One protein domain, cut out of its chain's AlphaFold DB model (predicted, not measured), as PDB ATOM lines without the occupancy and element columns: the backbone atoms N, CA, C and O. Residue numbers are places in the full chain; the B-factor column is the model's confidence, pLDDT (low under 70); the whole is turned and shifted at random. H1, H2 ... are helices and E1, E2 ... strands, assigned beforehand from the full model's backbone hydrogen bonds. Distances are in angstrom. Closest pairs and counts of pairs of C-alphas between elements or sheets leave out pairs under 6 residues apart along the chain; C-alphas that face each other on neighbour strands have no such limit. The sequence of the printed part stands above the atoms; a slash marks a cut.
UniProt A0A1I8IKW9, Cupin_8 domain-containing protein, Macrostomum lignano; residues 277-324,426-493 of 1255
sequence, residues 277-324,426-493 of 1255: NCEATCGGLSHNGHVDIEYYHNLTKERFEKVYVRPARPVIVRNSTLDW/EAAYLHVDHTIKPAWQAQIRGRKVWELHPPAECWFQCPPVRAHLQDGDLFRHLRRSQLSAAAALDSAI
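Overview. This is residues 277 to 324 and 426 to 493 of the 1255 residues of the protein "Cupin_8 domain-containing protein" of Macrostomum lignano (UniProt A0A1I8IKW9). Two small sheets lie only partly face to face, coming nearest where E5 of the four-stranded sheet is close to E2 and E6 of the three-stranded one; H2 only grazes the smaller sheet, clear of the larger, and H1 is off at one end. The long loop of residues 433 to 447 leads from E3 past E6, where residues 441 to 442 pair with it, and back to E4. The printed part has 116 residues with two named helices and seven named strands, in the order H1 E1 H2 E2 E3 E4 E5 E6 E7; the class is mixed, helices and strands, with 48 residues in named elements, under half. The larger sheet runs E3, E7, E4, E5, antiparallel throughout, and the smaller E1, E2, E6, mixed. The whole is compact, with a radius of gyration of the C-alphas of 13.7 A, and rounded, spanning 41 by 33 by 30 A.

Along the chain. Find C-alpha 278 at (-46.028, 14.880, 13.195), where H1, residues 278 to 282, begins. Next come E1, residues 292 to 295, and H2, residues 301 to 309, 9.9 A long. E2 is residues 315 to 318. Beyond the cut, E3, residues 427 to 432, runs 14.6 A from C-alpha 427 at (-29.989, 32.540, 26.199). E4, residues 448 to 453, is 16.4 A long, and E5, residues 465 to 469, is 13.1 A. E6 is residues 474 to 476; E7, residues 483 to 488, runs 17.3 A to C-alpha 488 at (-25.343, 32.076, 22.338).

Arrangement. Begin with the larger sheet, twisted, its C-alphas up to 4.4 A off the best plane. E3 and E7 are antiparallel; look for N 428 and O 486, 2.8 A apart. E7 and E4 are antiparallel, with N 451 and O 485 at 2.9 A. E4 and E5 form a hairpin, with N 452 and O 465 at 2.8 A. From E5, the closest C-alphas to E2 are those of Ala 467 and Ile 316, 7.4 A apart. E1 and E2 are parallel, with N 316 and O 292 at 2.9 A; with H2 between, they make a strand-helix-strand unit, parallel neighbours joined through a helix, with a right-handed crossover. E2 and E6 are antiparallel, with N 317 and O 474 at 2.8 A. H2 only grazes this sheet with its residues 304 to 309. H1 is near H2 but on neither sheet. In H1 and H2 every O i to N i+4 pair is within hydrogen-bond range.

Size, cuts and confidence. The farthest C-alphas are those of Asn 277 and Ile 493, 41.8 A apart. Residues 325 to 425 are not printed; C-alphas 324 and 426 are 25.4 A apart across the cut. The links E3 to E4 and E4 to E5 are long. Confidence is under 70 at residues 286 to 288, 479 to 486 and 489 to 493.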
ATOM      1  N   ASN A 277     -49.253  17.500  11.569       91.81
ATOM      2  CA  ASN A 277     -48.888  16.201  11.013       91.81
ATOM      3  C   ASN A 277     -47.451  15.883  11.447       91.81
ATOM      4  O   ASN A 277     -46.499  16.293  10.786       91.81
ATOM      5  N   CYS A 278     -47.312  15.174  12.565       91.94
ATOM      6  CA  CYS A 278     -46.028  14.880  13.195       91.94
ATOM      7  C   CYS A 278     -45.051  14.170  12.247       91.94
ATOM      8  O   CYS A 278     -43.894  14.569  12.165       91.94
ATOM      9  N   GLU A 279     -45.523  13.204  11.453       91.00
ATOM     10  CA  GLU A 279     -44.698  12.512  10.453       91.00
ATOM     11  C   GLU A 279     -44.195  13.476   9.364       91.00
ATOM     12  O   GLU A 279     -43.044  13.406   8.951       91.00
ATOM     13  N   ALA A 280     -44.994  14.460   8.948       89.88
ATOM     14  CA  ALA A 280     -44.515  15.491   8.026       89.88
ATOM     15  C   ALA A 280     -43.540  16.486   8.700       89.88
ATOM     16  O   ALA A 280     -42.557  16.913   8.091       89.88
ATOM     17  N   THR A 281     -43.796  16.845   9.961       88.19
ATOM     18  CA  THR A 281     -42.994  17.784  10.761       88.19
ATOM     19  C   THR A 281     -41.618  17.225  11.142       88.19
ATOM     20  O   THR A 281     -40.635  17.967  11.119       88.19
ATOM     21  N   CYS A 282     -41.533  15.938  11.496       88.94
ATOM     22  CA  CYS A 282     -40.325  15.319  12.048       88.94
ATOM     23  C   CYS A 282     -40.002  13.907  11.536       88.94
ATOM     24  O   CYS A 282     -38.915  13.415  11.833       88.94
ATOM     25  N   GLY A 283     -40.869  13.258  10.754       85.75
ATOM     26  CA  GLY A 283     -40.595  11.942  10.170       85.75
ATOM     27  C   GLY A 283     -39.310  11.964   9.344       85.75
ATOM     28  O   GLY A 283     -39.059  12.889   8.566       85.75
ATOM     29  N   GLY A 284     -38.413  11.012   9.588       81.38
ATOM     30  CA  GLY A 284     -37.086  10.998   8.970       81.38
ATOM     31  C   GLY A 284     -36.126  12.122   9.401       81.38
ATOM     32  O   GLY A 284     -35.008  12.157   8.892       81.38
ATOM     33  N   LEU A 285     -36.477  13.018  10.342       82.50
ATOM     34  CA  LEU A 285     -35.430  13.602  11.193       82.50
ATOM     35  C   LEU A 285     -34.828  12.438  11.983       82.50
ATOM     36  O   LEU A 285     -35.557  11.611  12.534       82.50
ATOM     37  N   SER A 286     -33.501  12.338  12.018       65.00
ATOM     38  CA  SER A 286     -32.844  11.238  12.725       65.00
ATOM     39  C   SER A 286     -33.257  11.230  14.200       65.00
ATOM     40  O   SER A 286     -33.237  12.280  14.848       65.00
ATOM     41  N   HIS A 287     -33.534  10.045  14.761       65.00
ATOM     42  CA  HIS A 287     -33.766   9.862  16.202       65.00
ATOM     43  C   HIS A 287     -32.625  10.429  17.075       65.00
ATOM     44  O   HIS A 287     -32.832  10.705  18.253       65.00
ATOM     45  N   ASN A 288     -31.450  10.673  16.484       67.88
ATOM     46  CA  ASN A 288     -30.302  11.347  17.088       67.88
ATOM     47  C   ASN A 288     -30.526  12.858  17.357       67.88
ATOM     48  O   ASN A 288     -29.637  13.514  17.895       67.88
ATOM     49  N   GLY A 289     -31.676  13.434  16.979       73.56
ATOM     50  CA  GLY A 289     -32.052  14.812  17.319       73.56
ATOM     51  C   GLY A 289     -31.373  15.895  16.472       73.56
ATOM     52  O   GLY A 289     -31.141  17.002  16.962       73.56
ATOM     53  N   HIS A 290     -31.053  15.603  15.208       84.00
ATOM     54  CA  HIS A 290     -30.454  16.563  14.269       84.00
ATOM     55  C   HIS A 290     -31.492  17.215  13.344       84.00
ATOM     56  O   HIS A 290     -32.406  16.550  12.860       84.00
ATOM     57  N   VAL A 291     -31.317  18.513  13.077       90.25
ATOM     58  CA  VAL A 291     -32.095  19.287  12.091       90.25
ATOM     59  C   VAL A 291     -31.569  19.026  10.672       90.25
ATOM     60  O   VAL A 291     -30.359  18.882  10.494       90.25
ATOM     61  N   ASP A 292     -32.454  19.025   9.668       89.69
ATOM     62  CA  ASP A 292     -32.077  19.011   8.247       89.69
ATOM     63  C   ASP A 292     -31.085  20.142   7.908       89.69
ATOM     64  O   ASP A 292     -31.217  21.279   8.377       89.69
ATOM     65  N   ILE A 293     -30.115  19.842   7.041       92.88
ATOM     66  CA  ILE A 293     -29.129  20.809   6.552       92.88
ATOM     67  C   ILE A 293     -29.245  20.917   5.031       92.88
ATOM     68  O   ILE A 293     -29.003  19.948   4.314       92.88
ATOM     69  N   GLU A 294     -29.573  22.115   4.558       94.56
ATOM     70  CA  GLU A 294     -29.596  22.498   3.145       94.56
ATOM     71  C   GLU A 294     -28.464  23.486   2.840       94.56
ATOM     72  O   GLU A 294     -27.921  24.135   3.738       94.56
ATOM     73  N   TYR A 295     -28.124  23.640   1.560       93.12
ATOM     74  CA  TYR A 295     -27.095  24.576   1.097       93.12
ATOM     75  C   TYR A 295     -27.696  25.628   0.168       93.12
ATOM     76  O   TYR A 295     -28.449  25.292  -0.745       93.12
ATOM     77  N   TYR A 296     -27.323  26.893   0.386       92.00
ATOM     78  CA  TYR A 296     -27.940  28.066  -0.240       92.00
ATOM     79  C   TYR A 296     -28.202  27.951  -1.752       92.00
ATOM     80  O   TYR A 296     -29.311  28.224  -2.197       92.00
ATOM     81  N   HIS A 297     -27.211  27.518  -2.535       90.31
ATOM     82  CA  HIS A 297     -27.305  27.467  -4.001       90.31
ATOM     83  C   HIS A 297     -28.162  26.311  -4.554       90.31
ATOM     84  O   HIS A 297     -28.497  26.321  -5.735       90.31
ATOM     85  N   ASN A 298     -28.518  25.323  -3.725       92.50
ATOM     86  CA  ASN A 298     -29.226  24.107  -4.150       92.50
ATOM     87  C   ASN A 298     -30.731  24.135  -3.811       92.50
ATOM     88  O   ASN A 298     -31.461  23.189  -4.117       92.50
ATOM     89  N   LEU A 299     -31.196  25.189  -3.137       95.19
ATOM     90  CA  LEU A 299     -32.506  25.246  -2.499       95.19
ATOM     91  C   LEU A 299     -33.460  26.149  -3.293       95.19
ATOM     92  O   LEU A 299     -33.378  27.367  -3.208       95.19
ATOM     93  N   THR A 300     -34.398  25.568  -4.047       95.44
ATOM     94  CA  THR A 300     -35.428  26.368  -4.737       95.44
ATOM     95  C   THR A 300     -36.542  26.804  -3.781       95.44
ATOM     96  O   THR A 300     -36.790  26.166  -2.751       95.44
ATOM     97  N   LYS A 301     -37.265  27.864  -4.154       94.38
ATOM     98  CA  LYS A 301     -38.434  28.385  -3.428       94.38
ATOM     99  C   LYS A 301     -39.530  27.326  -3.259       94.38
ATOM    100  O   LYS A 301     -40.087  27.178  -2.176       94.38
ATOM    101  N   GLU A 302     -39.777  26.517  -4.285       94.50
ATOM    102  CA  GLU A 302     -40.784  25.447  -4.299       94.50
ATOM    103  C   GLU A 302     -40.359  24.275  -3.407       94.50
ATOM    104  O   GLU A 302     -41.192  23.704  -2.699       94.50
ATOM    105  N   ARG A 303     -39.060  23.928  -3.409       94.88
ATOM    106  CA  ARG A 303     -38.486  22.927  -2.498       94.88
ATOM    107  C   ARG A 303     -38.611  23.401  -1.054       94.88
ATOM    108  O   ARG A 303     -39.148  22.668  -0.227       94.88
ATOM    109  N   PHE A 304     -38.192  24.631  -0.758       94.12
ATOM    110  CA  PHE A 304     -38.289  25.198   0.584       94.12
ATOM    111  C   PHE A 304     -39.740  25.293   1.070       94.12
ATOM    112  O   PHE A 304     -40.044  24.938   2.211       94.12
ATOM    113  N   GLU A 305     -40.668  25.700   0.204       92.38
ATOM    114  CA  GLU A 305     -42.079  25.780   0.562       92.38
ATOM    115  C   GLU A 305     -42.693  24.391   0.808       92.38
ATOM    116  O   GLU A 305     -43.316  24.158   1.848       92.38
ATOM    117  N   LYS A 306     -42.477  23.438  -0.108       92.62
ATOM    118  CA  LYS A 306     -43.054  22.087  -0.034       92.62
ATOM    119  C   LYS A 306     -42.464  21.241   1.097       92.62
ATOM    120  O   LYS A 306     -43.219  20.508   1.728       92.62
ATOM    121  N   VAL A 307     -41.151  21.314   1.329       92.50
ATOM    122  CA  VAL A 307     -40.431  20.447   2.285       92.50
ATOM    123  C   VAL A 307     -40.330  21.079   3.675       92.50
ATOM    124  O   VAL A 307     -40.361  20.352   4.662       92.50
ATOM    125  N   TYR A 308     -40.276  22.414   3.779       91.88
ATOM    126  CA  TYR A 308     -40.063  23.101   5.060       91.88
ATOM    127  C   TYR A 308     -41.208  24.033   5.477       91.88
ATOM    128  O   TYR A 308     -41.490  24.130   6.673       91.88
ATOM    129  N   VAL A 309     -41.917  24.701   4.550       89.81
ATOM    130  CA  VAL A 309     -43.026  25.608   4.925       89.81
ATOM    131  C   VAL A 309     -44.327  24.882   5.241       89.81
ATOM    132  O   VAL A 309     -44.833  25.040   6.349       89.81
ATOM    133  N   ARG A 310     -44.876  24.114   4.298       88.00
ATOM    134  CA  ARG A 310     -46.188  23.463   4.455       88.00
ATOM    135  C   ARG A 310     -46.237  22.402   5.567       88.00
ATOM    136  O   ARG A 310     -47.182  22.461   6.347       88.00
ATOM    137  N   PRO A 311     -45.260  21.480   5.703       89.31
ATOM    138  CA  PRO A 311     -45.245  20.516   6.808       89.31
ATOM    139  C   PRO A 311     -44.691  21.109   8.112       89.31
ATOM    140  O   PRO A 311     -44.663  20.421   9.130       89.31
ATOM    141  N   ALA A 312     -44.231  22.368   8.065       89.50
ATOM    142  CA  ALA A 312     -43.538  23.053   9.143       89.50
ATOM    143  C   ALA A 312     -42.384  22.183   9.690       89.50
ATOM    144  O   ALA A 312     -42.439  21.678  10.803       89.50
ATOM    145  N   ARG A 313     -41.343  21.976   8.877       91.31
ATOM    146  CA  ARG A 313     -40.153  21.177   9.225       91.31
ATOM    147  C   ARG A 313     -38.963  22.118   9.485       91.31
ATOM    148  O   ARG A 313     -38.786  23.067   8.711       91.31
ATOM    149  N   PRO A 314     -38.167  21.924  10.554       92.62
ATOM    150  CA  PRO A 314     -37.027  22.789  10.848       92.62
ATOM    151  C   PRO A 314     -35.877  22.528   9.863       92.62
ATOM    152  O   PRO A 314     -35.658  21.389   9.457       92.62
ATOM    153  N   VAL A 315     -35.128  23.574   9.502       94.62
ATOM    154  CA  VAL A 315     -33.972  23.468   8.589       94.62
ATOM    155  C   VAL A 315     -32.919  24.536   8.883       94.62
ATOM    156  O   VAL A 315     -33.256  25.675   9.222       94.62
ATOM    157  N   ILE A 316     -31.644  24.170   8.736       95.94
ATOM    158  CA  ILE A 316     -30.520  25.110   8.632       95.94
ATOM    159  C   ILE A 316     -30.127  25.209   7.155       95.94
ATOM    160  O   ILE A 316     -29.749  24.206   6.553       95.94
ATOM    161  N   VAL A 317     -30.172  26.409   6.582       97.00
ATOM    162  CA  VAL A 317     -29.632  26.699   5.249       97.00
ATOM    163  C   VAL A 317     -28.237  27.297   5.425       97.00
ATOM    164  O   VAL A 317     -28.093  28.450   5.839       97.00
ATOM    165  N   ARG A 318     -27.204  26.494   5.156       96.69
ATOM    166  CA  ARG A 318     -25.801  26.897   5.327       96.69
ATOM    167  C   ARG A 318     -25.388  27.937   4.293       96.69
ATOM    168  O   ARG A 318     -25.829  27.884   3.140       96.69
ATOM    169  N   ASN A 319     -24.487  28.830   4.704       95.38
ATOM    170  CA  ASN A 319     -23.810  29.824   3.860       95.38
ATOM    171  C   ASN A 319     -24.746  30.818   3.132       95.38
ATOM    172  O   ASN A 319     -24.349  31.466   2.167       95.38
ATOM    173  N   SER A 320     -25.991  30.946   3.590       94.88
ATOM    174  CA  SER A 320     -27.051  31.735   2.947       94.88
ATOM    175  C   SER A 320     -26.925  33.257   3.063       94.88
ATOM    176  O   SER A 320     -27.598  33.971   2.320       94.88
ATOM    177  N   THR A 321     -26.095  33.754   3.986       96.12
ATOM    178  CA  THR A 321     -25.918  35.195   4.236       96.12
ATOM    179  C   THR A 321     -24.475  35.672   4.089       96.12
ATOM    180  O   THR A 321     -24.179  36.809   4.437       96.12
ATOM    181  N   LEU A 322     -23.562  34.841   3.565       95.38
ATOM    182  CA  LEU A 322     -22.139  35.201   3.425       95.38
ATOM    183  C   LEU A 322     -21.894  36.406   2.502       95.38
ATOM    184  O   LEU A 322     -20.868  37.067   2.627       95.38
ATOM    185  N   ASP A 323     -22.825  36.700   1.593       95.69
ATOM    186  CA  ASP A 323     -22.765  37.837   0.667       95.69
ATOM    187  C   ASP A 323     -23.529  39.085   1.163       95.69
ATOM    188  O   ASP A 323     -23.779  40.015   0.394       95.69
ATOM    189  N   TRP A 324     -23.906  39.122   2.447       97.62
ATOM    190  CA  TRP A 324     -24.554  40.270   3.086       97.62
ATOM    191  C   TRP A 324     -23.505  41.211   3.706       97.62
ATOM    192  O   TRP A 324     -22.719  40.754   4.541       97.62
ATOM    193  N   GLU A 426     -25.308  33.087  27.374       84.25
ATOM    194  CA  GLU A 426     -26.616  33.719  27.538       84.25
ATOM    195  C   GLU A 426     -27.664  33.255  26.520       84.25
ATOM    196  O   GLU A 426     -27.341  32.844  25.405       84.25
ATOM    197  N   ALA A 427     -28.939  33.252  26.930       84.25
ATOM    198  CA  ALA A 427     -29.989  32.540  26.199       84.25
ATOM    199  C   ALA A 427     -31.394  33.150  26.314       84.25
ATOM    200  O   ALA A 427     -31.794  33.670  27.357       84.25
ATOM    201  N   ALA A 428     -32.186  32.966  25.254       87.94
ATOM    202  CA  ALA A 428     -33.641  32.985  25.335       87.94
ATOM    203  C   ALA A 428     -34.139  31.690  26.000       87.94
ATOM    204  O   ALA A 428     -33.745  30.587  25.606       87.94
ATOM    205  N   TYR A 429     -35.024  31.835  26.988       88.56
ATOM    206  CA  TYR A 429     -35.740  30.728  27.628       88.56
ATOM    207  C   TYR A 429     -36.642  29.978  26.632       88.56
ATOM    208  O   TYR A 429     -36.946  30.490  25.557       88.56
ATOM    209  N   LEU A 430     -37.099  28.778  27.003       89.12
ATOM    210  CA  LEU A 430     -38.041  27.998  26.196       89.12
ATOM    211  C   LEU A 430     -39.381  28.753  26.050       89.12
ATOM    212  O   LEU A 430     -40.042  29.036  27.050       89.12
ATOM    213  N   HIS A 431     -39.772  29.094  24.821       89.31
ATOM    214  CA  HIS A 431     -40.972  29.882  24.503       89.31
ATOM    215  C   HIS A 431     -41.617  29.435  23.181       89.31
ATOM    216  O   HIS A 431     -41.049  28.626  22.458       89.31
ATOM    217  N   VAL A 432     -42.826  29.923  22.879       86.25
ATOM    218  CA  VAL A 432     -43.529  29.646  21.614       86.25
ATOM    219  C   VAL A 432     -43.683  30.937  20.820       86.25
ATOM    220  O   VAL A 432     -44.281  31.904  21.299       86.25
ATOM    221  N   ASP A 433     -43.205  30.928  19.580       83.38
ATOM    222  CA  ASP A 433     -43.352  32.045  18.652       83.38
ATOM    223  C   ASP A 433     -44.726  32.014  17.963       83.38
ATOM    224  O   ASP A 433     -44.991  31.249  17.031       83.38
ATOM    225  N   HIS A 434     -45.634  32.880  18.422       80.50
ATOM    226  CA  HIS A 434     -46.985  33.032  17.864       80.50
ATOM    227  C   HIS A 434     -47.010  33.944  16.619       80.50
ATOM    228  O   HIS A 434     -47.824  34.864  16.508       80.50
ATOM    229  N   THR A 435     -46.110  33.688  15.669       76.38
ATOM    230  CA  THR A 435     -46.057  34.354  14.358       76.38
ATOM    231  C   THR A 435     -47.252  33.963  13.475       76.38
ATOM    232  O   THR A 435     -47.966  32.985  13.734       76.38
ATOM    233  N   ILE A 436     -47.545  34.764  12.444       70.44
ATOM    234  CA  ILE A 436     -48.627  34.468  11.484       70.44
ATOM    235  C   ILE A 436     -48.046  33.800  10.236       70.44
ATOM    236  O   ILE A 436     -48.559  32.773   9.785       70.44
ATOM    237  N   LYS A 437     -46.965  34.367   9.700       77.06
ATOM    238  CA  LYS A 437     -46.226  33.849   8.549       77.06
ATOM    239  C   LYS A 437     -44.994  33.049   9.026       77.06
ATOM    240  O   LYS A 437     -44.739  32.961  10.226       77.06
ATOM    241  N   PRO A 438     -44.240  32.390   8.122       76.44
ATOM    242  CA  PRO A 438     -42.990  31.728   8.482       76.44
ATOM    243  C   PRO A 438     -41.933  32.748   8.911       76.44
ATOM    244  O   PRO A 438     -41.602  33.645   8.134       76.44
ATOM    245  N   ALA A 439     -41.380  32.559  10.105       83.62
ATOM    246  CA  ALA A 439     -40.214  33.288  10.577       83.62
ATOM    247  C   ALA A 439     -38.917  32.513  10.290       83.62
ATOM    248  O   ALA A 439     -38.898  31.287  10.151       83.62
ATOM    249  N   TRP A 440     -37.827  33.261  10.189       90.62
ATOM    250  CA  TRP A 440     -36.471  32.786   9.943       90.62
ATOM    251  C   TRP A 440     -35.496  33.718  10.671       90.62
ATOM    252  O   TRP A 440     -35.817  34.882  10.909       90.62
ATOM    253  N   GLN A 441     -34.319  33.219  11.044       93.06
ATOM    254  CA  GLN A 441     -33.270  34.019  11.671       93.06
ATOM    255  C   GLN A 441     -31.933  33.732  10.985       93.06
ATOM    256  O   GLN A 441     -31.481  32.589  10.957       93.06
ATOM    257  N   ALA A 442     -31.292  34.775  10.463       95.31
ATOM    258  CA  ALA A 442     -29.891  34.718  10.060       95.31
ATOM    259  C   ALA A 442     -28.978  34.725  11.297       95.31
ATOM    260  O   ALA A 442     -29.300  35.362  12.304       95.31
ATOM    261  N   GLN A 443     -27.835  34.049  11.224       96.81
ATOM    262  CA  GLN A 443     -26.775  34.098  12.225       96.81
ATOM    263  C   GLN A 443     -25.597  34.888  11.645       96.81
ATOM    264  O   GLN A 443     -24.799  34.370  10.870       96.81
ATOM    265  N   ILE A 444     -25.533  36.181  11.981       97.06
ATOM    266  CA  ILE A 444     -24.605  37.134  11.346       97.06
ATOM    267  C   ILE A 444     -23.194  37.067  11.943       97.06
ATOM    268  O   ILE A 444     -22.221  37.177  11.208       97.06
ATOM    269  N   ARG A 445     -23.072  36.889  13.265       95.31
ATOM    270  CA  ARG A 445     -21.778  36.747  13.945       95.31
ATOM    271  C   ARG A 445     -21.894  35.863  15.187       95.31
ATOM    272  O   ARG A 445     -22.847  36.011  15.954       95.31
ATOM    273  N   GLY A 446     -20.919  34.983  15.402       94.44
ATOM    274  CA  GLY A 446     -20.864  34.053  16.532       94.44
ATOM    275  C   GLY A 446     -21.834  32.868  16.427       94.44
ATOM    276  O   GLY A 446     -22.806  32.876  15.670       94.44
ATOM    277  N   ARG A 447     -21.593  31.829  17.236       94.69
ATOM    278  CA  ARG A 447     -22.355  30.566  17.214       94.69
ATOM    279  C   ARG A 447     -23.592  30.603  18.115       94.69
ATOM    280  O   ARG A 447     -23.517  31.045  19.264       94.69
ATOM    281  N   LYS A 448     -24.707  30.041  17.635       94.19
ATOM    282  CA  LYS A 448     -25.984  29.932  18.371       94.19
ATOM    283  C   LYS A 448     -26.521  28.501  18.323       94.19
ATOM    284  O   LYS A 448     -26.583  27.892  17.258       94.19
ATOM    285  N   VAL A 449     -26.925  27.966  19.473       93.44
ATOM    286  CA  VAL A 449     -27.623  26.675  19.570       93.44
ATOM    287  C   VAL A 449     -29.098  26.927  19.799       93.44
ATOM    288  O   VAL A 449     -29.462  27.623  20.743       93.44
ATOM    289  N   TRP A 450     -29.934  26.327  18.959       94.19
ATOM    290  CA  TRP A 450     -31.364  26.202  19.210       94.19
ATOM    291  C   TRP A 450     -31.673  24.807  19.741       94.19
ATOM    292  O   TRP A 450     -31.192  23.815  19.196       94.19
ATOM    293  N   GLU A 451     -32.515  24.736  20.763       92.69
ATOM    294  CA  GLU A 451     -33.189  23.515  21.186       92.69
ATOM    295  C   GLU A 451     -34.679  23.648  20.876       92.69
ATOM    296  O   GLU A 451     -35.314  24.651  21.210       92.69
ATOM    297  N   LEU A 452     -35.212  22.646  20.182       92.06
ATOM    298  CA  LEU A 452     -36.532  22.659  19.574       92.06
ATOM    299  C   LEU A 452     -37.335  21.476  20.113       92.06
ATOM    300  O   LEU A 452     -37.055  20.325  19.778       92.06
ATOM    301  N   HIS A 453     -38.343  21.758  20.926       91.88
ATOM    302  CA  HIS A 453     -39.289  20.765  21.431       91.88
ATOM    303  C   HIS A 453     -40.554  20.794  20.566       91.88
ATOM    304  O   HIS A 453     -41.059  21.884  20.283       91.88
ATOM    305  N   PRO A 454     -41.055  19.639  20.096       90.25
ATOM    306  CA  PRO A 454     -42.168  19.581  19.152       90.25
ATOM    307  C   PRO A 454     -43.476  20.151  19.737       90.25
ATOM    308  O   PRO A 454     -43.608  20.260  20.959       90.25
ATOM    309  N   PRO A 455     -44.474  20.452  18.882       88.69
ATOM    310  CA  PRO A 455     -45.856  20.653  19.316       88.69
ATOM    311  C   PRO A 455     -46.323  19.532  20.252       88.69
ATOM    312  O   PRO A 455     -45.955  18.369  20.065       88.69
ATOM    313  N   ALA A 456     -47.134  19.867  21.257       88.81
ATOM    314  CA  ALA A 456     -47.488  18.947  22.342       88.81
ATOM    315  C   ALA A 456     -48.173  17.654  21.856       88.81
ATOM    316  O   ALA A 456     -47.940  16.586  22.416       88.81
ATOM    317  N   GLU A 457     -48.959  17.719  20.778       89.69
ATOM    318  CA  GLU A 457     -49.576  16.548  20.145       89.69
ATOM    319  C   GLU A 457     -48.561  15.584  19.495       89.69
ATOM    320  O   GLU A 457     -48.850  14.402  19.323       89.69
ATOM    321  N   CYS A 458     -47.357  16.071  19.186       91.38
ATOM    322  CA  CYS A 458     -46.266  15.318  18.571       91.38
ATOM    323  C   CYS A 458     -45.179  14.880  19.566       91.38
ATOM    324  O   CYS A 458     -44.217  14.228  19.161       91.38
ATOM    325  N   TRP A 459     -45.324  15.199  20.858       90.12
ATOM    326  CA  TRP A 459     -44.319  14.963  21.906       90.12
ATOM    327  C   TRP A 459     -43.852  13.501  22.031       90.12
ATOM    328  O   TRP A 459     -42.711  13.238  22.397       90.12
ATOM    329  N   PHE A 460     -44.721  12.539  21.706       90.50
ATOM    330  CA  PHE A 460     -44.416  11.103  21.773       90.50
ATOM    331  C   PHE A 460     -43.886  10.506  20.459       90.50
ATOM    332  O   PHE A 460     -43.542   9.328  20.430       90.50
ATOM    333  N   GLN A 461     -43.847  11.288  19.374       90.50
ATOM    334  CA  GLN A 461     -43.415  10.842  18.040       90.50
ATOM    335  C   GLN A 461     -42.113  11.532  17.615       90.50
ATOM    336  O   GLN A 461     -41.201  10.889  17.100       90.50
ATOM    337  N   CYS A 462     -42.006  12.834  17.879       90.44
ATOM    338  CA  CYS A 462     -40.837  13.639  17.560       90.44
ATOM    339  C   CYS A 462     -39.915  13.761  18.786       90.44
ATOM    340  O   CYS A 462     -40.364  14.268  19.816       90.44
ATOM    341  N   PRO A 463     -38.627  13.383  18.711       90.25
ATOM    342  CA  PRO A 463     -37.669  13.748  19.750       90.25
ATOM    343  C   PRO A 463     -37.405  15.269  19.730       90.25
ATOM    344  O   PRO A 463     -37.538  15.896  18.673       90.25
ATOM    345  N   PRO A 464     -36.977  15.879  20.850       90.81
ATOM    346  CA  PRO A 464     -36.400  17.220  20.834       90.81
ATOM    347  C   PRO A 464     -35.165  17.279  19.925       90.81
ATOM    348  O   PRO A 464     -34.356  16.350  19.888       90.81
ATOM    349  N   VAL A 465     -35.011  18.381  19.193       91.12
ATOM    350  CA  VAL A 465     -34.020  18.529  18.116       91.12
ATOM    351  C   VAL A 465     -33.082  19.695  18.430       91.12
ATOM    352  O   VAL A 465     -33.539  20.750  18.874       91.12
ATOM    353  N   ARG A 466     -31.772  19.545  18.193       91.88
ATOM    354  CA  ARG A 466     -30.778  20.614  18.405       91.88
ATOM    355  C   ARG A 466     -30.170  21.103  17.090       91.88
ATOM    356  O   ARG A 466     -29.661  20.320  16.288       91.88
ATOM    357  N   ALA A 467     -30.205  22.419  16.887       92.69
ATOM    358  CA  ALA A 467     -29.678  23.105  15.709       92.69
ATOM    359  C   ALA A 467     -28.422  23.905  16.085       92.69
ATOM    360  O   ALA A 467     -28.480  24.762  16.966       92.69
ATOM    361  N   HIS A 468     -27.297  23.654  15.410       94.31
ATOM    362  CA  HIS A 468     -26.031  24.361  15.635       94.31
ATOM    363  C   HIS A 468     -25.747  25.322  14.474       94.31
ATOM    364  O   HIS A 468     -25.325  24.888  13.394       94.31
ATOM    365  N   LEU A 469     -25.995  26.613  14.710       95.69
ATOM    366  CA  LEU A 469     -25.824  27.706  13.752       95.69
ATOM    367  C   LEU A 469     -24.431  28.324  13.894       95.69
ATOM    368  O   LEU A 469     -23.911  28.475  15.006       95.69
ATOM    369  N   GLN A 470     -23.878  28.723  12.759       96.25
ATOM    370  CA  GLN A 470     -22.611  29.422  12.591       96.25
ATOM    371  C   GLN A 470     -22.830  30.674  11.727       96.25
ATOM    372  O   GLN A 470     -23.873  30.834  11.092       96.25
ATOM    373  N   ASP A 471     -21.841  31.557  11.718       96.88
ATOM    374  CA  ASP A 471     -21.780  32.772  10.913       96.88
ATOM    375  C   ASP A 471     -22.071  32.457   9.426       96.88
ATOM    376  O   ASP A 471     -21.360  31.674   8.794       96.88
ATOM    377  N   GLY A 472     -23.131  33.047   8.863       96.62
ATOM    378  CA  GLY A 472     -23.575  32.819   7.478       96.62
ATOM    379  C   GLY A 472     -24.823  31.937   7.327       96.62
ATOM    380  O   GLY A 472     -25.400  31.864   6.237       96.62
ATOM    381  N   ASP A 473     -25.259  31.265   8.394       97.31
ATOM    382  CA  ASP A 473     -26.424  30.378   8.365       97.31
ATOM    383  C   ASP A 473     -27.750  31.136   8.469       97.31
ATOM    384  O   ASP A 473     -27.896  32.063   9.267       97.31
ATOM    385  N   LEU A 474     -28.772  30.649   7.764       95.25
ATOM    386  CA  LEU A 474     -30.169  30.966   8.053       95.25
ATOM    387  C   LEU A 474     -30.833  29.742   8.667       95.25
ATOM    388  O   LEU A 474     -30.920  28.680   8.052       95.25
ATOM    389  N   PHE A 475     -31.344  29.902   9.881       93.12
ATOM    390  CA  PHE A 475     -32.165  28.897  10.534       93.12
ATOM    391  C   PHE A 475     -33.642  29.259  10.429       93.12
ATOM    392  O   PHE A 475     -34.049  30.408  10.621       93.12
ATOM    393  N   ARG A 476     -34.459  28.246  10.159       86.25
ATOM    394  CA  ARG A 476     -35.904  28.365  10.058       86.25
ATOM    395  C   ARG A 476     -36.570  27.466  11.095       86.25
ATOM    396  O   ARG A 476     -36.405  26.247  11.058       86.25
ATOM    397  N   HIS A 477     -37.359  28.077  11.979       77.12
ATOM    398  CA  HIS A 477     -38.210  27.385  12.949       77.12
ATOM    399  C   HIS A 477     -39.653  27.228  12.429       77.12
ATOM    400  O   HIS A 477     -40.008  27.669  11.327       77.12
ATOM    401  N   LEU A 478     -40.487  26.524  13.195       71.69
ATOM    402  CA  LEU A 478     -41.890  26.284  12.860       71.69
ATOM    403  C   LEU A 478     -42.759  27.548  12.993       71.69
ATOM    404  O   LEU A 478     -42.506  28.411  13.829       71.69
ATOM    405  N   ARG A 479     -43.861  27.613  12.228       63.97
ATOM    406  CA  ARG A 479     -45.008  28.456  12.615       63.97
ATOM    407  C   ARG A 479     -45.670  27.804  13.834       63.97
ATOM    408  O   ARG A 479     -45.998  26.634  13.711       63.97
ATOM    409  N   ARG A 480     -45.945  28.574  14.900       57.34
ATOM    410  CA  ARG A 480     -46.878  28.301  16.026       57.34
ATOM    411  C   ARG A 480     -46.814  26.912  16.688       57.34
ATOM    412  O   ARG A 480     -47.022  25.890  16.051       57.34
ATOM    413  N   SER A 481     -46.719  26.897  18.017       54.97
ATOM    414  CA  SER A 481     -46.741  25.723  18.920       54.97
ATOM    415  C   SER A 481     -45.461  24.892  19.071       54.97
ATOM    416  O   SER A 481     -45.397  24.098  20.007       54.97
ATOM    417  N   GLN A 482     -44.411  25.106  18.269       54.41
ATOM    418  CA  GLN A 482     -43.092  24.572  18.629       54.41
ATOM    419  C   GLN A 482     -42.490  25.394  19.778       54.41
ATOM    420  O   GLN A 482     -42.498  26.625  19.736       54.41
ATOM    421  N   LEU A 483     -41.964  24.704  20.788       58.16
ATOM    422  CA  LEU A 483     -41.261  25.296  21.921       58.16
ATOM    423  C   LEU A 483     -39.774  25.455  21.562       58.16
ATOM    424  O   LEU A 483     -39.083  24.467  21.316       58.16
ATOM    425  N   SER A 484     -39.285  26.693  21.518       67.69
ATOM    426  CA  SER A 484     -37.927  27.055  21.108       67.69
ATOM    427  C   SER A 484     -37.145  27.681  22.272       67.69
ATOM    428  O   SER A 484     -37.629  28.569  22.976       67.69
ATOM    429  N   ALA A 485     -35.927  27.201  22.514       68.00
ATOM    430  CA  ALA A 485     -34.943  27.826  23.398       68.00
ATOM    431  C   ALA A 485     -33.675  28.085  22.585       68.00
ATOM    432  O   ALA A 485     -33.348  27.297  21.696       68.00
ATOM    433  N   ALA A 486     -32.957  29.176  22.859       68.81
ATOM    434  CA  ALA A 486     -31.816  29.539  22.022       68.81
ATOM    435  C   ALA A 486     -30.690  30.223  22.800       68.81
ATOM    436  O   ALA A 486     -30.883  31.314  23.335       68.81
ATOM    437  N   ALA A 487     -29.511  29.600  22.819       71.38
ATOM    438  CA  ALA A 487     -28.335  30.039  23.563       71.38
ATOM    439  C   ALA A 487     -27.207  30.501  22.630       71.38
ATOM    440  O   ALA A 487     -26.882  29.826  21.650       71.38
ATOM    441  N   ALA A 488     -26.581  31.629  22.955       72.38
ATOM    442  CA  ALA A 488     -25.343  32.076  22.338       72.38
ATOM    443  C   ALA A 488     -24.158  31.306  22.948       72.38
ATOM    444  O   ALA A 488     -23.934  31.329  24.161       72.38
ATOM    445  N   LEU A 489     -23.398  30.604  22.104       63.56
ATOM    446  CA  LEU A 489     -22.186  29.899  22.527       63.56
ATOM    447  C   LEU A 489     -20.971  30.822  22.525       63.56
ATOM    448  O   LEU A 489     -20.187  30.781  23.466       63.56
ATOM    449  N   ASP A 490     -20.851  31.667  21.499       64.31
ATOM    450  CA  ASP A 490     -19.684  32.522  21.289       64.31
ATOM    451  C   ASP A 490     -20.090  33.982  21.151       64.31
ATOM    452  O   ASP A 490     -20.892  34.338  20.289       64.31
ATOM    453  N   SER A 491     -19.415  34.838  21.910       49.34
ATOM    454  CA  SER A 491     -19.318  36.262  21.621       49.34
ATOM    455  C   SER A 491     -17.864  36.615  21.359       49.34
ATOM    456  O   SER A 491     -17.160  37.110  22.241       49.34
ATOM    457  N   ALA A 492     -17.417  36.363  20.128       33.59
ATOM    458  CA  ALA A 492     -16.167  36.894  19.599       33.59
ATOM    459  C   ALA A 492     -16.302  38.413  19.362       33.59
ATOM    460  O   ALA A 492     -16.280  38.897  18.226       33.59
ATOM    461  N   ILE A 493     -16.484  39.163  20.454       41.28
ATOM    462  CA  ILE A 493     -16.251  40.604  20.508       41.28
ATOM    463  C   ILE A 493     -14.733  40.767  20.528       41.28
ATOM    464  O   ILE A 493     -14.097  40.832  21.581       41.28
TER     465      ILE A 493